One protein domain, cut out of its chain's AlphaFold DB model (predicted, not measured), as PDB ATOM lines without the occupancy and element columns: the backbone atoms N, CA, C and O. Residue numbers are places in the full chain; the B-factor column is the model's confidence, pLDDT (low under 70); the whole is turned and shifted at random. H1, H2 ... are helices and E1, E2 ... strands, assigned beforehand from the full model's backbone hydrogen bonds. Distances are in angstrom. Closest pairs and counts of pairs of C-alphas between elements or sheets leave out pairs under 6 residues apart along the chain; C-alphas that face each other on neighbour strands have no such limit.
ATOM      1  N   ASN A 532     277.370 262.398 188.418       73.44
ATOM      2  CA  ASN A 532     276.972 262.787 189.775       73.44
ATOM      3  C   ASN A 532     277.485 264.183 190.171       73.44
ATOM      4  O   ASN A 532     276.967 264.774 191.121       73.44
ATOM      5  N   ALA A 533     278.496 264.702 189.473       80.75
ATOM      6  CA  ALA A 533     279.032 266.045 189.682       80.75
ATOM      7  C   ALA A 533     278.298 267.114 188.862       80.75
ATOM      8  O   ALA A 533     278.521 268.298 189.100       80.75
ATOM      9  N   LEU A 534     277.415 266.713 187.939       82.94
ATOM     10  CA  LEU A 534     276.557 267.647 187.219       82.94
ATOM     11  C   LEU A 534     275.714 268.462 188.191       82.94
ATOM     12  O   LEU A 534     275.154 267.921 189.153       82.94
ATOM     13  N   THR A 535     275.575 269.749 187.892       89.62
ATOM     14  CA  THR A 535     274.745 270.665 188.667       89.62
ATOM     15  C   THR A 535     273.706 271.346 187.803       89.62
ATOM     16  O   THR A 535     274.023 271.798 186.712       89.62
ATOM     17  N   TYR A 536     272.486 271.479 188.300       87.62
ATOM     18  CA  TYR A 536     271.452 272.291 187.668       87.62
ATOM     19  C   TYR A 536     271.060 273.449 188.592       87.62
ATOM     20  O   TYR A 536     271.288 273.402 189.809       87.62
ATOM     21  N   THR A 537     270.491 274.500 188.010       86.31
ATOM     22  CA  THR A 537     270.076 275.698 188.744       86.31
ATOM     23  C   THR A 537     268.625 275.575 189.194       86.31
ATOM     24  O   THR A 537     267.747 275.292 188.382       86.31
ATOM     25  N   GLN A 538     268.364 275.819 190.478       82.69
ATOM     26  CA  GLN A 538     267.008 275.987 190.993       82.69
ATOM     27  C   GLN A 538     266.547 277.423 190.750       82.69
ATOM     28  O   GLN A 538     267.230 278.366 191.150       82.69
ATOM     29  N   TYR A 539     265.377 277.577 190.141       83.06
ATOM     30  CA  TYR A 539     264.674 278.852 190.062       83.06
ATOM     31  C   TYR A 539     263.763 278.991 191.284       83.06
ATOM     32  O   TYR A 539     263.083 278.031 191.619       83.06
ATOM     33  N   ASP A 540     263.771 280.124 191.986       73.62
ATOM     34  CA  ASP A 540     263.020 280.330 193.237       73.62
ATOM     35  C   ASP A 540     261.881 281.359 193.128       73.62
ATOM     36  O   ASP A 540     261.291 281.728 194.142       73.62
ATOM     37  N   GLY A 541     261.577 281.836 191.916       68.94
ATOM     38  CA  GLY A 541     260.495 282.793 191.666       68.94
ATOM     39  C   GLY A 541     260.817 284.258 191.959       68.94
ATOM     40  O   GLY A 541     260.067 285.131 191.524       68.94
ATOM     41  N   TYR A 542     261.923 284.566 192.650       59.72
ATOM     42  CA  TYR A 542     262.229 285.917 193.133       59.72
ATOM     43  C   TYR A 542     263.578 286.427 192.619       59.72
ATOM     44  O   TYR A 542     264.559 286.511 193.354       59.72
ATOM     45  N   GLY A 543     263.620 286.839 191.349       53.94
ATOM     46  CA  GLY A 543     264.638 287.781 190.864       53.94
ATOM     47  C   GLY A 543     266.107 287.353 191.014       53.94
ATOM     48  O   GLY A 543     266.965 288.226 191.105       53.94
ATOM     49  N   GLY A 544     266.411 286.048 191.020       52.19
ATOM     50  CA  GLY A 544     267.772 285.550 190.782       52.19
ATOM     51  C   GLY A 544     268.498 284.877 191.954       52.19
ATOM     52  O   GLY A 544     269.706 284.660 191.847       52.19
ATOM     53  N   ASN A 545     267.824 284.496 193.044       48.06
ATOM     54  CA  ASN A 545     268.445 283.675 194.090       48.06
ATOM     55  C   ASN A 545     268.540 282.205 193.637       48.06
ATOM     56  O   ASN A 545     267.694 281.352 193.893       48.06
ATOM     57  N   MET A 546     269.625 281.923 192.922       59.97
ATOM     58  CA  MET A 546     269.910 280.634 192.305       59.97
ATOM     59  C   MET A 546     270.652 279.706 193.273       59.97
ATOM     60  O   MET A 546     271.828 279.906 193.581       59.97
ATOM     61  N   GLY A 547     269.982 278.651 193.738       68.56
ATOM     62  CA  GLY A 547     270.652 277.521 194.383       68.56
ATOM     63  C   GLY A 547     271.161 276.533 193.331       68.56
ATOM     64  O   GLY A 547     270.399 276.131 192.458       68.56
ATOM     65  N   GLN A 548     272.423 276.100 193.404       80.94
ATOM     66  CA  GLN A 548     272.904 274.970 192.596       80.94
ATOM     67  C   GLN A 548     272.597 273.641 193.294       80.94
ATOM     68  O   GLN A 548     272.820 273.484 194.500       80.94
ATOM     69  N   ARG A 549     272.112 272.656 192.532       81.88
ATOM     70  CA  ARG A 549     271.847 271.292 193.012       81.88
ATOM     71  C   ARG A 549     272.577 270.266 192.180       81.88
ATOM     72  O   ARG A 549     272.665 270.403 190.970       81.88
ATOM     73  N   SER A 550     273.051 269.210 192.834       81.62
ATOM     74  CA  SER A 550     273.664 268.070 192.155       81.62
ATOM     75  C   SER A 550     272.599 267.148 191.558       81.62
ATOM     76  O   SER A 550     271.639 266.770 192.232       81.62
ATOM     77  N   VAL A 551     272.825 266.699 190.323       75.44
ATOM     78  CA  VAL A 551     271.990 265.708 189.620       75.44
ATOM     79  C   VAL A 551     271.986 264.342 190.323       75.44
ATOM     80  O   VAL A 551     271.055 263.555 190.141       75.44
ATOM     81  N   SER A 552     272.961 264.049 191.192       68.88
ATOM     82  CA  SER A 552     272.985 262.805 191.985       68.88
ATOM     83  C   SER A 552     271.685 262.565 192.771       68.88
ATOM     84  O   SER A 552     271.234 261.423 192.893       68.88
ATOM     85  N   GLN A 553     271.029 263.642 193.216       64.06
ATOM     86  CA  GLN A 553     269.743 263.591 193.913       64.06
ATOM     87  C   GLN A 553     268.621 263.062 193.004       64.06
ATOM     88  O   GLN A 553     267.778 262.289 193.449       64.06
ATOM     89  N   VAL A 554     268.662 263.390 191.710       62.91
ATOM     90  CA  VAL A 554     267.689 262.960 190.695       62.91
ATOM     91  C   VAL A 554     267.864 261.474 190.349       62.91
ATOM     92  O   VAL A 554     266.897 260.710 190.346       62.91
ATOM     93  N   LYS A 555     269.110 261.020 190.139       56.09
ATOM     94  CA  LYS A 555     269.432 259.618 189.791       56.09
ATOM     95  C   LYS A 555     268.943 258.623 190.843       56.09
ATOM     96  O   LYS A 555     268.435 257.558 190.507       56.09
ATOM     97  N   SER A 556     269.096 258.979 192.115       48.53
ATOM     98  CA  SER A 556     268.725 258.121 193.242       48.53
ATOM     99  C   SER A 556     267.211 257.871 193.359       48.53
ATOM    100  O   SER A 556     266.791 256.889 193.969       48.53
ATOM    101  N   ALA A 557     266.393 258.723 192.739       46.75
ATOM    102  CA  ALA A 557     264.941 258.705 192.860       46.75
ATOM    103  C   ALA A 557     264.209 258.227 191.584       46.75
ATOM    104  O   ALA A 557     263.058 257.801 191.668       46.75
ATOM    105  N   SER A 558     264.891 258.197 190.430       45.78
ATOM    106  CA  SER A 558     264.380 257.906 189.073       45.78
ATOM    107  C   SER A 558     263.773 256.499 188.838       45.78
ATOM    108  O   SER A 558     263.554 256.101 187.692       45.78
ATOM    109  N   ALA A 559     263.511 255.689 189.866       41.12
ATOM    110  CA  ALA A 559     263.270 254.260 189.667       41.12
ATOM    111  C   ALA A 559     261.864 253.864 189.157       41.12
ATOM    112  O   ALA A 559     261.768 252.794 188.553       41.12
ATOM    113  N   THR A 560     260.769 254.620 189.364       44.16
ATOM    114  CA  THR A 560     259.425 253.993 189.199       44.16
ATOM    115  C   THR A 560     258.186 254.867 188.915       44.16
ATOM    116  O   THR A 560     257.100 254.295 188.792       44.16
ATOM    117  N   THR A 561     258.251 256.195 188.773       41.44
ATOM    118  CA  THR A 561     257.028 257.042 188.725       41.44
ATOM    119  C   THR A 561     256.845 257.821 187.415       41.44
ATOM    120  O   THR A 561     257.766 258.479 186.953       41.44
ATOM    121  N   GLN A 562     255.645 257.747 186.823       43.91
ATOM    122  CA  GLN A 562     255.192 258.559 185.681       43.91
ATOM    123  C   GLN A 562     254.350 259.737 186.182       43.91
ATOM    124  O   GLN A 562     253.472 259.534 187.010       43.91
ATOM    125  N   ALA A 563     254.566 260.939 185.647       45.19
ATOM    126  CA  ALA A 563     253.726 262.104 185.933       45.19
ATOM    127  C   ALA A 563     252.258 261.898 185.477       45.19
ATOM    128  O   ALA A 563     251.990 261.169 184.522       45.19
ATOM    129  N   ALA A 564     251.299 262.549 186.153       48.34
ATOM    130  CA  ALA A 564     249.866 262.523 185.808       48.34
ATOM    131  C   ALA A 564     249.539 263.220 184.470       48.34
ATOM    132  O   ALA A 564     248.440 263.073 183.937       48.34
ATOM    133  N   TRP A 565     250.501 263.972 183.944       54.22
ATOM    134  CA  TRP A 565     250.486 264.651 182.656       54.22
ATOM    135  C   TRP A 565     251.795 264.352 181.912       54.22
ATOM    136  O   TRP A 565     252.760 263.850 182.494       54.22
ATOM    137  N   GLU A 566     251.815 264.584 180.604       57.72
ATOM    138  CA  GLU A 566     252.911 264.148 179.741       57.72
ATOM    139  C   GLU A 566     254.109 265.103 179.834       57.72
ATOM    140  O   GLU A 566     254.026 266.244 179.405       57.72
ATOM    141  N   ALA A 567     255.227 264.630 180.392       54.94
ATOM    142  CA  ALA A 567     256.500 265.364 180.428       54.94
ATOM    143  C   ALA A 567     257.454 264.949 179.287       54.94
ATOM    144  O   ALA A 567     258.664 265.167 179.359       54.94
ATOM    145  N   ASN A 568     256.931 264.275 178.258       56.28
ATOM    146  CA  ASN A 568     257.727 263.829 177.119       56.28
ATOM    147  C   ASN A 568     258.200 265.048 176.322       56.28
ATOM    148  O   ASN A 568     257.411 265.930 176.003       56.28
ATOM    149  N   GLY A 569     259.495 265.096 176.010       58.22
ATOM    150  CA  GLY A 569     260.096 266.240 175.320       58.22
ATOM    151  C   GLY A 569     260.401 267.443 176.219       58.22
ATOM    152  O   GLY A 569     260.948 268.420 175.724       58.22
ATOM    153  N   MET A 570     260.106 267.372 177.522       67.69
ATOM    154  CA  MET A 570     260.537 268.377 178.494       67.69
ATOM    155  C   MET A 570     261.887 267.976 179.080       67.69
ATOM    156  O   MET A 570     262.042 266.865 179.600       67.69
ATOM    157  N   PHE A 571     262.850 268.887 179.044       75.44
ATOM    158  CA  PHE A 571     264.191 268.684 179.582       75.44
ATOM    159  C   PHE A 571     264.520 269.782 180.584       75.44
ATOM    160  O   PHE A 571     263.916 270.848 180.568       75.44
ATOM    161  N   PHE A 572     265.466 269.489 181.466       77.38
ATOM    162  CA  PHE A 572     266.171 270.507 182.218       77.38
ATOM    163  C   PHE A 572     267.662 270.437 181.911       77.38
ATOM    164  O   PHE A 572     268.209 269.361 181.638       77.38
ATOM    165  N   THR A 573     268.317 271.584 181.976       84.25
ATOM    166  CA  THR A 573     269.722 271.736 181.627       84.25
ATOM    167  C   THR A 573     270.592 271.589 182.870       84.25
ATOM    168  O   THR A 573     270.471 272.321 183.856       84.25
ATOM    169  N   ALA A 574     271.495 270.616 182.829       84.88
ATOM    170  CA  ALA A 574     272.538 270.428 183.822       84.88
ATOM    171  C   ALA A 574     273.896 270.833 183.244       84.88
ATOM    172  O   ALA A 574     274.174 270.632 182.067       84.88
ATOM    173  N   PHE A 575     274.753 271.373 184.097       90.12
ATOM    174  CA  PHE A 575     276.055 271.901 183.736       90.12
ATOM    175  C   PHE A 575     277.166 271.098 184.406       90.12
ATOM    176  O   PHE A 575     277.092 270.755 185.590       90.12
ATOM    177  N   GLU A 576     278.214 270.824 183.640       91.38
ATOM    178  CA  GLU A 576     279.489 270.323 184.130       91.38
ATOM    179  C   GLU A 576     280.536 271.426 184.048       91.38
ATOM    180  O   GLU A 576     280.868 271.884 182.956       91.38
ATOM    181  N   LYS A 577     281.111 271.812 185.187       92.50
ATOM    182  CA  LYS A 577     282.265 272.710 185.208       92.50
ATOM    183  C   LYS A 577     283.554 271.919 184.989       92.50
ATOM    184  O   LYS A 577     283.861 271.018 185.769       92.50
ATOM    185  N   VAL A 578     284.327 272.285 183.964       90.12
ATOM    186  CA  VAL A 578     285.627 271.658 183.668       90.12
ATOM    187  C   VAL A 578     286.742 272.420 184.390       90.12
ATOM    188  O   VAL A 578     287.307 271.905 185.361       90.12
ATOM    189  N   ARG A 579     287.014 273.664 183.975       89.50
ATOM    190  CA  ARG A 579     287.830 274.652 184.705       89.50
ATOM    191  C   ARG A 579     287.174 276.025 184.613       89.50
ATOM    192  O   ARG A 579     286.484 276.443 185.544       89.50
ATOM    193  N   ASP A 580     287.360 276.668 183.466       89.69
ATOM    194  CA  ASP A 580     286.950 278.037 183.165       89.69
ATOM    195  C   ASP A 580     285.714 278.053 182.259       89.69
ATOM    196  O   ASP A 580     285.097 279.101 182.082       89.69
ATOM    197  N   ALA A 581     285.346 276.894 181.703       91.88
ATOM    198  CA  ALA A 581     284.141 276.682 180.915       91.88
ATOM    199  C   ALA A 581     283.203 275.639 181.545       91.88
ATOM    200  O   ALA A 581     283.619 274.760 182.312       91.88
ATOM    201  N   GLU A 582     281.926 275.735 181.174       93.12
ATOM    202  CA  GLU A 582     280.887 274.761 181.502       93.12
ATOM    203  C   GLU A 582     280.395 274.056 180.233       93.12
ATOM    204  O   GLU A 582     280.344 274.665 179.163       93.12
ATOM    205  N   ARG A 583     280.019 272.781 180.357       90.56
ATOM    206  CA  ARG A 583     279.317 272.008 179.322       90.56
ATOM    207  C   ARG A 583     277.882 271.765 179.750       90.56
ATOM    208  O   ARG A 583     277.656 271.376 180.895       90.56
ATOM    209  N   ASP A 584     276.934 271.979 178.848       85.19
ATOM    210  CA  ASP A 584     275.511 271.753 179.085       85.19
ATOM    211  C   ASP A 584     275.057 270.352 178.639       85.19
ATOM    212  O   ASP A 584     275.472 269.836 177.597       85.19
ATOM    213  N   PHE A 585     274.168 269.753 179.429       79.62
ATOM    214  CA  PHE A 585     273.563 268.447 179.194       79.62
ATOM    215  C   PHE A 585     272.061 268.509 179.461       79.62
ATOM    216  O   PHE A 585     271.628 268.964 180.520       79.62
ATOM    217  N   LEU A 586     271.268 268.004 178.517       74.56
ATOM    218  CA  LEU A 586     269.815 267.938 178.644       74.56
ATOM    219  C   LEU A 586     269.414 266.645 179.354       74.56
ATOM    220  O   LEU A 586     269.760 265.548 178.914       74.56
ATOM    221  N   ILE A 587     268.669 266.771 180.449       68.69
ATOM    222  CA  ILE A 587     268.157 265.644 181.229       68.69
ATOM    223  C   ILE A 587     266.627 265.699 181.198       68.69
ATOM    224  O   ILE A 587     266.068 266.761 181.452       68.69
ATOM    225  N   PRO A 588     265.913 264.593 180.912       71.44
ATOM    226  CA  PRO A 588     264.453 264.612 180.888       71.44
ATOM    227  C   PRO A 588     263.871 265.122 182.213       71.44
ATOM    228  O   PRO A 588     264.195 264.593 183.282       71.44
ATOM    229  N   LEU A 589     262.975 266.109 182.157       73.31
ATOM    230  CA  LEU A 589     262.329 266.698 183.336       73.31
ATOM    231  C   LEU A 589     261.521 265.655 184.116       73.31
ATOM    232  O   LEU A 589     261.443 265.711 185.342       73.31
ATOM    233  N   SER A 590     261.016 264.630 183.423       67.75
ATOM    234  CA  SER A 590     260.356 263.468 184.027       67.75
ATOM    235  C   SER A 590     261.185 262.778 185.118       67.75
ATOM    236  O   SER A 590     260.608 262.187 186.023       67.75
ATOM    237  N   THR A 591     262.518 262.891 185.101       67.12
ATOM    238  CA  THR A 591     263.391 262.333 186.151       67.12
ATOM    239  C   THR A 591     263.284 263.078 187.494       67.12
ATOM    240  O   THR A 591     263.560 262.499 188.550       67.12
TER     241      THR A 591
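This is residues 532 to 591 of the 979 residues of the protein "Peptidase_S8 domain-containing protein" of uncultured Sphingomonadaceae bacterium (UniProt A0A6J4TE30). Two strand hairpins, E1 with E2 and E3 with E4, cross each other and join through E1 and E3 into one strongly twisted sheet. After E2 comes the short helix H1, and residues 556 to 570 make a wide loop from H1 to E3. The printed part has 60 residues, under half of them in named elements, and is mostly strand: E1, E2, H1, E3, E4 along the chain, with an antiparallel sheet in the order E2, E1, E3, E4. It is only just loose, close to compact, with a radius of gyration of the C-alphas of 12.9 A and spans of 39 by 27 by 20 A.

E1, residues 535 to 538, and E2, residues 547 to 550, form an antiparallel hairpin at 143 degrees; N 536 and O 549 are within hydrogen-bond range at 2.9 A. H1, residues 552 to 555, is not on the sheet, with 2 pairs of C-alphas within 10 A; it is too short for an O i to N i+4 pair, and its one O i to N i+3 pair is not within range. E3, residues 571 to 577, is antiparallel to E1 at 126 degrees, with N 575 and O 535 2.7 A apart. E2, H1 and E3 form a split strand-helix-strand unit, two strands of one sheet joined through a helix, with E1 between them in the sheet, and its crossover is right-handed. E4, residues 582 to 588, forms a hairpin with E3 at 152 degrees, with N 574 and O 585 2.8 A apart. E2 and E4, the edge strands, are apart.

E1 begins at C-alpha 535, (274.745, 270.665, 188.667), and measures 9.7 A; E2 measures 10.2 A and H1 5.3 A. E3 measures 19.4 A, and E4, 19.3 A, ends at C-alpha 588, (264.453, 264.612, 180.888).

The C-alphas of Ala 564 and Asp 580 are farthest apart, 40.3 A. The printed part has no cut, and the link from H1 to E3 is long. The mean pLDDT of the printed part is 70.1; 29 residues are under 70, among them 541 to 547 and 552 to 570.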